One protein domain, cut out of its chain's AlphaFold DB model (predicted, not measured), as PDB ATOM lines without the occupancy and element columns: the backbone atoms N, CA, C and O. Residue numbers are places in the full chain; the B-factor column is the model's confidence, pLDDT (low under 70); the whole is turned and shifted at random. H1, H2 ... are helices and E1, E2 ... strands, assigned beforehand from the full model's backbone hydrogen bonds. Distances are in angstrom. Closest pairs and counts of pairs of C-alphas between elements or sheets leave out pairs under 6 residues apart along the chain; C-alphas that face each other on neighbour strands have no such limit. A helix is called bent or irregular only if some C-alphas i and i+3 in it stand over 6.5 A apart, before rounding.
ATOM      1  N   HIS A 309     -23.580  36.290 -23.236       80.38
ATOM      2  CA  HIS A 309     -22.433  36.842 -22.520       80.38
ATOM      3  C   HIS A 309     -22.381  38.371 -22.642       80.38
ATOM      4  O   HIS A 309     -22.321  39.087 -21.641       80.38
ATOM      5  N   HIS A 310     -22.506  38.893 -23.865       82.44
ATOM      6  CA  HIS A 310     -22.545  40.332 -24.109       82.44
ATOM      7  C   HIS A 310     -23.736  41.012 -23.411       82.44
ATOM      8  O   HIS A 310     -23.573  42.069 -22.800       82.44
ATOM      9  N   GLN A 311     -24.923  40.395 -23.434       82.88
ATOM     10  CA  GLN A 311     -26.111  40.914 -22.752       82.88
ATOM     11  C   GLN A 311     -25.933  40.970 -21.226       82.88
ATOM     12  O   GLN A 311     -26.371  41.936 -20.599       82.88
ATOM     13  N   GLN A 312     -25.301  39.962 -20.615       81.88
ATOM     14  CA  GLN A 312     -25.007  39.945 -19.178       81.88
ATOM     15  C   GLN A 312     -24.040  41.066 -18.785       81.88
ATOM     16  O   GLN A 312     -24.306  41.778 -17.818       81.88
ATOM     17  N   ILE A 313     -22.983  41.289 -19.575       79.50
ATOM     18  CA  ILE A 313     -22.040  42.397 -19.358       79.50
ATOM     19  C   ILE A 313     -22.755  43.747 -19.462       79.50
ATOM     20  O   ILE A 313     -22.599  44.589 -18.582       79.50
ATOM     21  N   LEU A 314     -23.580  43.963 -20.494       81.38
ATOM     22  CA  LEU A 314     -24.336  45.214 -20.632       81.38
ATOM     23  C   LEU A 314     -25.320  45.432 -19.476       81.38
ATOM     24  O   LEU A 314     -25.443  46.552 -18.985       81.38
ATOM     25  N   ARG A 315     -25.995  44.375 -19.007       80.19
ATOM     26  CA  ARG A 315     -26.849  44.443 -17.810       80.19
ATOM     27  C   ARG A 315     -26.056  44.820 -16.563       80.19
ATOM     28  O   ARG A 315     -26.525  45.649 -15.788       80.19
ATOM     29  N   TYR A 316     -24.867  44.251 -16.389       79.12
ATOM     30  CA  TYR A 316     -23.985  44.594 -15.281       79.12
ATOM     31  C   TYR A 316     -23.554  46.066 -15.355       79.12
ATOM     32  O   TYR A 316     -23.759  46.800 -14.395       79.12
ATOM     33  N   ILE A 317     -23.103  46.551 -16.517       77.00
ATOM     34  CA  ILE A 317     -22.751  47.968 -16.729       77.00
ATOM     35  C   ILE A 317     -23.945  48.892 -16.443       77.00
ATOM     36  O   ILE A 317     -23.782  49.918 -15.786       77.00
ATOM     37  N   ALA A 318     -25.153  48.521 -16.876       76.44
ATOM     38  CA  ALA A 318     -26.361  49.286 -16.575       76.44
ATOM     39  C   ALA A 318     -26.665  49.327 -15.065       76.44
ATOM     40  O   ALA A 318     -27.058  50.373 -14.558       76.44
ATOM     41  N   SER A 319     -26.437  48.229 -14.333       77.38
ATOM     42  CA  SER A 319     -26.575  48.212 -12.867       77.38
ATOM     43  C   SER A 319     -25.523  49.071 -12.159       77.38
ATOM     44  O   SER A 319     -25.793  49.626 -11.102       77.38
ATOM     45  N   LEU A 320     -24.344  49.253 -12.757       71.75
ATOM     46  CA  LEU A 320     -23.301  50.119 -12.206       71.75
ATOM     47  C   LEU A 320     -23.623  51.611 -12.361       71.75
ATOM     48  O   LEU A 320     -23.108  52.426 -11.599       71.75
ATOM     49  N   HIS A 321     -24.512  51.980 -13.290       65.75
ATOM     50  CA  HIS A 321     -24.925  53.370 -13.486       65.75
ATOM     51  C   HIS A 321     -25.583  53.977 -12.236       65.75
ATOM     52  O   HIS A 321     -25.429  55.167 -11.981       65.75
ATOM     53  N   THR A 322     -26.257  53.171 -11.406       63.88
ATOM     54  CA  THR A 322     -26.884  53.649 -10.161       63.88
ATOM     55  C   THR A 322     -25.876  54.018  -9.066       63.88
ATOM     56  O   THR A 322     -26.266  54.622  -8.072       63.88
ATOM     57  N   HIS A 323     -24.593  53.680  -9.236       63.31
ATOM     58  CA  HIS A 323     -23.521  53.899  -8.257       63.31
ATOM     59  C   HIS A 323     -22.489  54.958  -8.695       63.31
ATOM     60  O   HIS A 323     -21.450  55.100  -8.052       63.31
ATOM     61  N   VAL A 324     -22.756  55.710  -9.771       68.12
ATOM     62  CA  VAL A 324     -21.861  56.772 -10.268       68.12
ATOM     63  C   VAL A 324     -21.987  58.034  -9.409       68.12
ATOM     64  O   VAL A 324     -23.075  58.599  -9.297       68.12
ATOM     65  N   GLN A 325     -20.868  58.536  -8.877       60.59
ATOM     66  CA  GLN A 325     -20.763  59.872  -8.271       60.59
ATOM     67  C   GLN A 325     -19.637  60.651  -8.974       60.59
ATOM     68  O   GLN A 325     -18.535  60.133  -9.155       60.59
ATOM     69  N   GLU A 326     -19.936  61.869  -9.445       61.69
ATOM     70  CA  GLU A 326     -18.981  62.761 -10.137       61.69
ATOM     71  C   GLU A 326     -18.185  62.077 -11.272       61.69
ATOM     72  O   GLU A 326     -16.970  62.201 -11.385       61.69
ATOM     73  N   ASN A 327     -18.885  61.326 -12.135       67.12
ATOM     74  CA  ASN A 327     -18.317  60.627 -13.300       67.12
ATOM     75  C   ASN A 327     -17.265  59.537 -12.975       67.12
ATOM     76  O   ASN A 327     -16.558  59.060 -13.868       67.12
ATOM     77  N   SER A 328     -17.193  59.106 -11.710       73.19
ATOM     78  CA  SER A 328     -16.336  58.020 -11.229       73.19
ATOM     79  C   SER A 328     -17.159  56.902 -10.573       73.19
ATOM     80  O   SER A 328     -18.239  57.147 -10.032       73.19
ATOM     81  N   ILE A 329     -16.673  55.659 -10.659       76.81
ATOM     82  CA  ILE A 329     -17.293  54.479 -10.035       76.81
ATOM     83  C   ILE A 329     -16.287  53.771  -9.131       76.81
ATOM     84  O   ILE A 329     -15.112  53.621  -9.479       76.81
ATOM     85  N   THR A 330     -16.784  53.286  -7.993       74.31
ATOM     86  CA  THR A 330     -16.137  52.278  -7.153       74.31
ATOM     87  C   THR A 330     -16.901  50.959  -7.273       74.31
ATOM     88  O   THR A 330     -18.095  50.868  -6.992       74.31
ATOM     89  N   LEU A 331     -16.223  49.919  -7.750       73.31
ATOM     90  CA  LEU A 331     -16.779  48.579  -7.907       73.31
ATOM     91  C   LEU A 331     -16.527  47.788  -6.620       73.31
ATOM     92  O   LEU A 331     -15.364  47.620  -6.258       73.31
ATOM     93  N   PRO A 332     -17.554  47.285  -5.915       70.19
ATOM     94  CA  PRO A 332     -17.353  46.438  -4.743       70.19
ATOM     95  C   PRO A 332     -16.949  45.017  -5.170       70.19
ATOM     96  O   PRO A 332     -17.698  44.320  -5.859       70.19
ATOM     97  N   VAL A 333     -15.766  44.561  -4.746       69.94
ATOM     98  CA  VAL A 333     -15.149  43.301  -5.218       69.94
ATOM     99  C   VAL A 333     -15.182  42.188  -4.162       69.94
ATOM    100  O   VAL A 333     -14.867  41.037  -4.453       69.94
ATOM    101  N   GLY A 334     -15.690  42.469  -2.959       62.91
ATOM    102  CA  GLY A 334     -15.705  41.522  -1.832       62.91
ATOM    103  C   GLY A 334     -16.420  40.179  -2.065       62.91
ATOM    104  O   GLY A 334     -16.208  39.236  -1.311       62.91
ATOM    105  N   HIS A 335     -17.226  40.042  -3.123       67.50
ATOM    106  CA  HIS A 335     -17.860  38.776  -3.511       67.50
ATOM    107  C   HIS A 335     -16.907  37.805  -4.241       67.50
ATOM    108  O   HIS A 335     -17.272  36.654  -4.484       67.50
ATOM    109  N   ARG A 336     -15.683  38.238  -4.586       70.00
ATOM    110  CA  ARG A 336     -14.644  37.424  -5.236       70.00
ATOM    111  C   ARG A 336     -13.346  37.435  -4.416       70.00
ATOM    112  O   ARG A 336     -12.529  38.341  -4.570       70.00
ATOM    113  N   PRO A 337     -13.090  36.395  -3.599       66.00
ATOM    114  CA  PRO A 337     -11.913  36.340  -2.725       66.00
ATOM    115  C   PRO A 337     -10.587  36.208  -3.491       66.00
ATOM    116  O   PRO A 337      -9.530  36.469  -2.927       66.00
ATOM    117  N   ALA A 338     -10.631  35.842  -4.779       66.75
ATOM    118  CA  ALA A 338      -9.456  35.710  -5.642       66.75
ATOM    119  C   ALA A 338      -8.739  37.043  -5.926       66.75
ATOM    120  O   ALA A 338      -7.570  37.032  -6.296       66.75
ATOM    121  N   TYR A 339      -9.427  38.177  -5.753       69.62
ATOM    122  CA  TYR A 339      -8.865  39.498  -6.028       69.62
ATOM    123  C   TYR A 339      -8.183  40.154  -4.827       69.62
ATOM    124  O   TYR A 339      -7.421  41.089  -5.031       69.62
ATOM    125  N   GLY A 340      -8.421  39.685  -3.595       67.56
ATOM    126  CA  GLY A 340      -7.761  40.221  -2.393       67.56
ATOM    127  C   GLY A 340      -8.039  41.704  -2.088       67.56
ATOM    128  O   GLY A 340      -7.317  42.301  -1.295       67.56
ATOM    129  N   LEU A 341      -9.066  42.298  -2.711       72.06
ATOM    130  CA  LEU A 341      -9.421  43.720  -2.637       72.06
ATOM    131  C   LEU A 341     -10.886  43.883  -2.203       72.06
ATOM    132  O   LEU A 341     -11.757  43.144  -2.664       72.06
ATOM    133  N   GLU A 342     -11.178  44.883  -1.366       66.94
ATOM    134  CA  GLU A 342     -12.559  45.208  -0.968       66.94
ATOM    135  C   GLU A 342     -13.325  45.953  -2.080       66.94
ATOM    136  O   GLU A 342     -14.529  45.746  -2.261       66.94
ATOM    137  N   GLY A 343     -12.624  46.743  -2.904       73.19
ATOM    138  CA  GLY A 343     -13.195  47.424  -4.064       73.19
ATOM    139  C   GLY A 343     -12.154  47.922  -5.073       73.19
ATOM    140  O   GLY A 343     -11.004  48.173  -4.724       73.19
ATOM    141  N   ILE A 344     -12.573  48.060  -6.333       72.25
ATOM    142  CA  ILE A 344     -11.797  48.612  -7.452       72.25
ATOM    143  C   ILE A 344     -12.356  50.007  -7.770       72.25
ATOM    144  O   ILE A 344     -13.488  50.129  -8.234       72.25
ATOM    145  N   GLY A 345     -11.601  51.071  -7.490       70.62
ATOM    146  CA  GLY A 345     -12.040  52.455  -7.711       70.62
ATOM    147  C   GLY A 345     -11.244  53.501  -6.924       70.62
ATOM    148  O   GLY A 345     -10.548  53.136  -5.975       70.62
ATOM    149  N   PRO A 346     -11.328  54.797  -7.282       76.62
ATOM    150  CA  PRO A 346     -12.232  55.396  -8.273       76.62
ATOM    151  C   PRO A 346     -11.710  55.299  -9.719       76.62
ATOM    152  O   PRO A 346     -10.536  55.556  -9.983       76.62
ATOM    153  N   ILE A 347     -12.591  54.941 -10.659       79.56
ATOM    154  CA  ILE A 347     -12.289  54.797 -12.096       79.56
ATOM    155  C   ILE A 347     -13.307  55.598 -12.928       79.56
ATOM    156  O   ILE A 347     -14.486  55.602 -12.567       79.56
ATOM    157  N   PRO A 348     -12.909  56.258 -14.037       77.06
ATOM    158  CA  PRO A 348     -13.848  56.951 -14.920       77.06
ATOM    159  C   PRO A 348     -14.864  55.990 -15.554       77.06
ATOM    160  O   PRO A 348     -14.493  54.984 -16.173       77.06
ATOM    161  N   PHE A 349     -16.151  56.324 -15.434       79.81
ATOM    162  CA  PHE A 349     -17.224  55.537 -16.042       79.81
ATOM    163  C   PHE A 349     -17.230  55.686 -17.567       79.81
ATOM    164  O   PHE A 349     -17.120  56.789 -18.100       79.81
ATOM    165  N   SER A 350     -17.420  54.572 -18.275       78.19
ATOM    166  CA  SER A 350     -17.698  54.559 -19.711       78.19
ATOM    167  C   SER A 350     -18.868  53.615 -20.002       78.19
ATOM    168  O   SER A 350     -18.884  52.499 -19.476       78.19
ATOM    169  N   PRO A 351     -19.831  54.012 -20.858       71.75
ATOM    170  CA  PRO A 351     -20.924  53.138 -21.290       71.75
ATOM    171  C   PRO A 351     -20.450  52.023 -22.239       71.75
ATOM    172  O   PRO A 351     -21.173  51.054 -22.469       71.75
ATOM    173  N   VAL A 352     -19.240  52.137 -22.799       79.94
ATOM    174  CA  VAL A 352     -18.643  51.117 -23.669       79.94
ATOM    175  C   VAL A 352     -17.848  50.135 -22.812       79.94
ATOM    176  O   VAL A 352     -16.790  50.473 -22.281       79.94
ATOM    177  N   GLY A 353     -18.319  48.886 -22.726       74.19
ATOM    178  CA  GLY A 353     -17.717  47.862 -21.860       74.19
ATOM    179  C   GLY A 353     -16.221  47.618 -22.094       74.19
ATOM    180  O   GLY A 353     -15.489  47.425 -21.134       74.19
ATOM    181  N   ARG A 354     -15.726  47.708 -23.339       77.69
ATOM    182  CA  ARG A 354     -14.284  47.550 -23.628       77.69
ATOM    183  C   ARG A 354     -13.425  48.657 -23.025       77.69
ATOM    184  O   ARG A 354     -12.287  48.396 -22.659       77.69
ATOM    185  N   ASP A 355     -13.931  49.884 -22.970       79.88
ATOM    186  CA  ASP A 355     -13.165  51.013 -22.442       79.88
ATOM    187  C   ASP A 355     -13.225  51.037 -20.915       79.88
ATOM    188  O   ASP A 355     -12.221  51.317 -20.271       79.88
ATOM    189  N   LEU A 356     -14.355  50.618 -20.338       78.50
ATOM    190  CA  LEU A 356     -14.470  50.393 -18.900       78.50
ATOM    191  C   LEU A 356     -13.534  49.265 -18.418       78.50
ATOM    192  O   LEU A 356     -12.860  49.443 -17.407       78.50
ATOM    193  N   ASP A 357     -13.421  48.155 -19.159       79.88
ATOM    194  CA  ASP A 357     -12.492  47.060 -18.826       79.88
ATOM    195  C   ASP A 357     -11.027  47.519 -18.908       79.88
ATOM    196  O   ASP A 357     -10.244  47.221 -18.016       79.88
ATOM    197  N   LYS A 358     -10.665  48.344 -19.906       81.88
ATOM    198  CA  LYS A 358      -9.328  48.969 -19.981       81.88
ATOM    199  C   LYS A 358      -9.047  49.890 -18.797       81.88
ATOM    200  O   LYS A 358      -7.917  49.931 -18.320       81.88
ATOM    201  N   HIS A 359     -10.039  50.658 -18.342       81.25
ATOM    202  CA  HIS A 359      -9.860  51.517 -17.175       81.25
ATOM    203  C   HIS A 359      -9.676  50.687 -15.891       81.25
ATOM    204  O   HIS A 359      -8.861  51.051 -15.043       81.25
ATOM    205  N   ILE A 360     -10.374  49.550 -15.775       77.31
ATOM    206  CA  ILE A 360     -10.190  48.570 -14.693       77.31
ATOM    207  C   ILE A 360      -8.807  47.924 -14.768       77.31
ATOM    208  O   ILE A 360      -8.099  47.914 -13.765       77.31
ATOM    209  N   ASP A 361      -8.380  47.475 -15.949       80.25
ATOM    210  CA  ASP A 361      -7.040  46.928 -16.180       80.25
ATOM    211  C   ASP A 361      -5.948  47.933 -15.773       80.25
ATOM    212  O   ASP A 361      -5.011  47.573 -15.062       80.25
ATOM    213  N   ALA A 362      -6.072  49.201 -16.180       81.25
ATOM    214  CA  ALA A 362      -5.106  50.250 -15.851       81.25
ATOM    215  C   ALA A 362      -5.045  50.541 -14.341       81.25
ATOM    216  O   ALA A 362      -3.959  50.720 -13.789       81.25
ATOM    217  N   TRP A 363      -6.194  50.549 -13.659       80.31
ATOM    218  CA  TRP A 363      -6.258  50.750 -12.210       80.31
ATOM    219  C   TRP A 363      -5.676  49.559 -11.439       80.31
ATOM    220  O   TRP A 363      -4.890  49.750 -10.512       80.31
ATOM    221  N   VAL A 364      -6.002  48.324 -11.843       79.00
ATOM    222  CA  VAL A 364      -5.481  47.100 -11.210       79.00
ATOM    223  C   VAL A 364      -3.969  46.986 -11.415       79.00
ATOM    224  O   VAL A 364      -3.257  46.669 -10.468       79.00
ATOM    225  N   GLN A 365      -3.445  47.320 -12.597       79.38
ATOM    226  CA  GLN A 365      -1.996  47.342 -12.840       79.38
ATOM    227  C   GLN A 365      -1.261  48.384 -11.987       79.38
ATOM    228  O   GLN A 365      -0.144  48.119 -11.543       79.38
ATOM    229  N   ALA A 366      -1.874  49.545 -11.737       78.25
ATOM    230  CA  ALA A 366      -1.277  50.602 -10.923       78.25
ATOM    231  C   ALA A 366      -1.305  50.289  -9.416       78.25
ATOM    232  O   ALA A 366      -0.336  50.580  -8.714       78.25
ATOM    233  N   ASN A 367      -2.389  49.679  -8.921       72.75
ATOM    234  CA  ASN A 367      -2.647  49.559  -7.482       72.75
ATOM    235  C   ASN A 367      -2.497  48.130  -6.929       72.75
ATOM    236  O   ASN A 367      -2.256  47.962  -5.736       72.75
ATOM    237  N   ALA A 368      -2.632  47.094  -7.764       72.19
ATOM    238  CA  ALA A 368      -2.607  45.687  -7.354       72.19
ATOM    239  C   ALA A 368      -2.024  44.758  -8.449       72.19
ATOM    240  O   ALA A 368      -2.725  43.894  -8.981       72.19
ATOM    241  N   PRO A 369      -0.717  44.858  -8.765       71.56
ATOM    242  CA  PRO A 369      -0.087  44.121  -9.872       71.56
ATOM    243  C   PRO A 369       0.017  42.597  -9.663       71.56
ATOM    244  O   PRO A 369       0.426  41.877 -10.570       71.56
ATOM    245  N   HIS A 370      -0.328  42.089  -8.476       74.12
ATOM    246  CA  HIS A 370      -0.321  40.659  -8.148       74.12
ATOM    247  C   HIS A 370      -1.592  39.925  -8.612       74.12
ATOM    248  O   HIS A 370      -1.629  38.694  -8.595       74.12
ATOM    249  N   VAL A 371      -2.629  40.657  -9.028       76.31
ATOM    250  CA  VAL A 371      -3.880  40.076  -9.518       76.31
ATOM    251  C   VAL A 371      -3.727  39.661 -10.984       76.31
ATOM    252  O   VAL A 371      -3.492  40.491 -11.861       76.31
ATOM    253  N   ALA A 372      -3.893  38.368 -11.267       76.25
ATOM    254  CA  ALA A 372      -3.885  37.858 -12.634       76.25
ATOM    255  C   ALA A 372      -5.158  38.278 -13.385       76.25
ATOM    256  O   ALA A 372      -6.270  38.128 -12.879       76.25
ATOM    257  N   ARG A 373      -4.994  38.770 -14.617       76.44
ATOM    258  CA  ARG A 373      -6.113  39.146 -15.490       76.44
ATOM    259  C   ARG A 373      -6.933  37.903 -15.881       76.44
ATOM    260  O   ARG A 373      -6.347  36.966 -16.429       76.44
ATOM    261  N   PRO A 374      -8.260  37.877 -15.653       78.25
ATOM    262  CA  PRO A 374      -9.120  36.780 -16.097       78.25
ATOM    263  C   PRO A 374      -9.114  36.625 -17.627       78.25
ATOM    264  O   PRO A 374      -8.979  37.623 -18.340       78.25
ATOM    265  N   PRO A 375      -9.328  35.407 -18.163       71.50
ATOM    266  CA  PRO A 375      -9.253  35.141 -19.604       71.50
ATOM    267  C   PRO A 375     -10.298  35.904 -20.436       71.50
ATOM    268  O   PRO A 375     -10.059  36.169 -21.611       71.50
ATOM    269  N   LEU A 376     -11.429  36.286 -19.832       70.06
ATOM    270  CA  LEU A 376     -12.514  37.048 -20.468       70.06
ATOM    271  C   LEU A 376     -12.548  38.536 -20.053       70.06
ATOM    272  O   LEU A 376     -13.466  39.250 -20.451       70.06
ATOM    273  N   GLY A 377     -11.559  39.015 -19.283       77.31
ATOM    274  CA  GLY A 377     -11.511  40.381 -18.737       77.31
ATOM    275  C   GLY A 377     -12.105  40.507 -17.326       77.31
ATOM    276  O   GLY A 377     -12.833  39.628 -16.858       77.31
ATOM    277  N   PHE A 378     -11.786  41.599 -16.625       73.75
ATOM    278  CA  PHE A 378     -12.228  41.819 -15.241       73.75
ATOM    279  C   PHE A 378     -13.732  42.087 -15.156       73.75
ATOM    280  O   PHE A 378     -14.385  41.627 -14.221       73.75
ATOM    281  N   LEU A 379     -14.316  42.764 -16.151       74.94
ATOM    282  CA  LEU A 379     -15.765  42.983 -16.210       74.94
ATOM    283  C   LEU A 379     -16.573  41.697 -16.400       74.94
ATOM    284  O   LEU A 379     -17.623  41.541 -15.776       74.94
ATOM    285  N   ALA A 380     -16.107  40.783 -17.253       71.25
ATOM    286  CA  ALA A 380     -16.763  39.494 -17.472       71.25
ATOM    287  C   ALA A 380     -16.789  38.665 -16.184       71.25
ATOM    288  O   ALA A 380     -17.809  38.076 -15.824       71.25
ATOM    289  N   ASP A 381     -15.673  38.688 -15.462       75.56
ATOM    290  CA  ASP A 381     -15.546  37.998 -14.199       75.56
ATOM    291  C   ASP A 381     -16.435  38.680 -13.134       75.56
ATOM    292  O   ASP A 381     -17.288  38.034 -12.533       75.56
ATOM    293  N   LEU A 382     -16.409  40.002 -12.965       73.38
ATOM    294  CA  LEU A 382     -17.304  40.690 -12.014       73.38
ATOM    295  C   LEU A 382     -18.807  40.482 -12.303       73.38
ATOM    296  O   LEU A 382     -19.604  40.427 -11.369       73.38
ATOM    297  N   ALA A 383     -19.193  40.266 -13.562       70.06
ATOM    298  CA  ALA A 383     -20.561  39.915 -13.958       70.06
ATOM    299  C   ALA A 383     -20.960  38.444 -13.668       70.06
ATOM    300  O   ALA A 383     -22.076  38.035 -13.994       70.06
ATOM    301  N   GLY A 384     -20.081  37.642 -13.050       68.69
ATOM    302  CA  GLY A 384     -20.358  36.251 -12.664       68.69
ATOM    303  C   GLY A 384     -20.193  35.232 -13.796       68.69
ATOM    304  O   GLY A 384     -20.669  34.102 -13.674       68.69
ATOM    305  N   ILE A 385     -19.537  35.621 -14.889       65.19
ATOM    306  CA  ILE A 385     -19.380  34.796 -16.086       65.19
ATOM    307  C   ILE A 385     -18.070  34.008 -15.963       65.19
ATOM    308  O   ILE A 385     -17.040  34.588 -15.622       65.19
ATOM    309  N   LYS A 386     -18.123  32.688 -16.174       59.50
ATOM    310  CA  LYS A 386     -16.960  31.789 -16.124       59.50
ATOM    311  C   LYS A 386     -16.487  31.412 -17.513       59.50
ATOM    312  O   LYS A 386     -17.373  31.151 -18.360       59.50
TER     313      LYS A 386
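Overview. This is residues 309 to 386 of the 386 residues of an uncharacterized protein of Aphanomyces invadans (UniProt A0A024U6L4). Two helices of 15 residues, H1 and H2, make a wide angle, with the start of H2 near the middle of H1; in the small strand hairpin E1 and E2, E1 lies next to the last residues of H1 and E2 crosses beside H2, and the short helix H3 sits in the angle between the two helices. Ten-residue loops link E1 to E2 and H2 to H3. The printed part has 78 residues, with three named helices and two named strands in the order H1, E1, E2, H2, H3; the sheet is E1 - E2, antiparallel, and the class is mixed, helices and strands. The whole is compact and rounded, with a radius of gyration of the C-alphas of 11.5 A and spans of 28 by 28 by 21 A.

Arrangement. Start with H1, residues 309 to 323, and go on to E1, residues 328 to 332: their closest C-alphas, those of His 323 and Ile 329, are 6.5 A apart. E2, residues 343 to 348, is antiparallel to E1 at 162 degrees, and the two form a hairpin; look for N 331 and O 344, 2.8 A apart, and N 329 and O 347, 2.9 A apart, both within hydrogen-bond range. Next comes H2, residues 353 to 367, whose closest C-alphas to E2 are those of His 359 and Ile 347, 6.5 A apart. H2 and H1 only just touch, with 3 pairs of C-alphas within 8 A, made by residue 353 of H2 alone and residues 313 to 317 of H1 alone; the closest are those of Gly 353 and Ile 317, 7.2 A apart. They run the same way at a steep tilt of 66 degrees. H3, residues 378 to 382, touches H2, the closest C-alphas being those of Leu 379 and Asp 357, 5.8 A apart. H3 is close to H1 but not clearly touching it, with the C-alphas of Ala 380 and Ile 313 closest at 6.3 A. H3 is apart from E1 and E2, H1 from E2, and H2 from E1. In H2 and H3 every O i to N i+4 pair is within hydrogen-bond range; in H1, 9 of 11 are.

Along the chain. Find C-alpha 309 at (-22.433, 36.842, -22.520); from there H1 runs 22.3 A to C-alpha 323. It is neither bent nor irregular, but only just: C-alphas 319 and 322 are 6.1 A apart. E1 covers 13.3 A and E2 14.5 A. H2 begins at (-17.717, 47.862, -21.860) and runs 20.9 A. H3, 6.1 A long, ends at C-alpha 382, at (-17.304, 40.690, -12.014).

Size, cuts and confidence. The C-alphas farthest apart are those of Glu 326 and Lys 386, 31.6 A. The printed part has no cut, and its last residue, 386, is the chain's last. The links H1 to E1 and E2 to H2 are tight, those from E1 to E2 and from H2 to H3 short. Mean pLDDT of the printed part is 73.9; look for values under 70 at residues 321 to 327, 333 to 335, 337 to 340, 342 and 384 to 386.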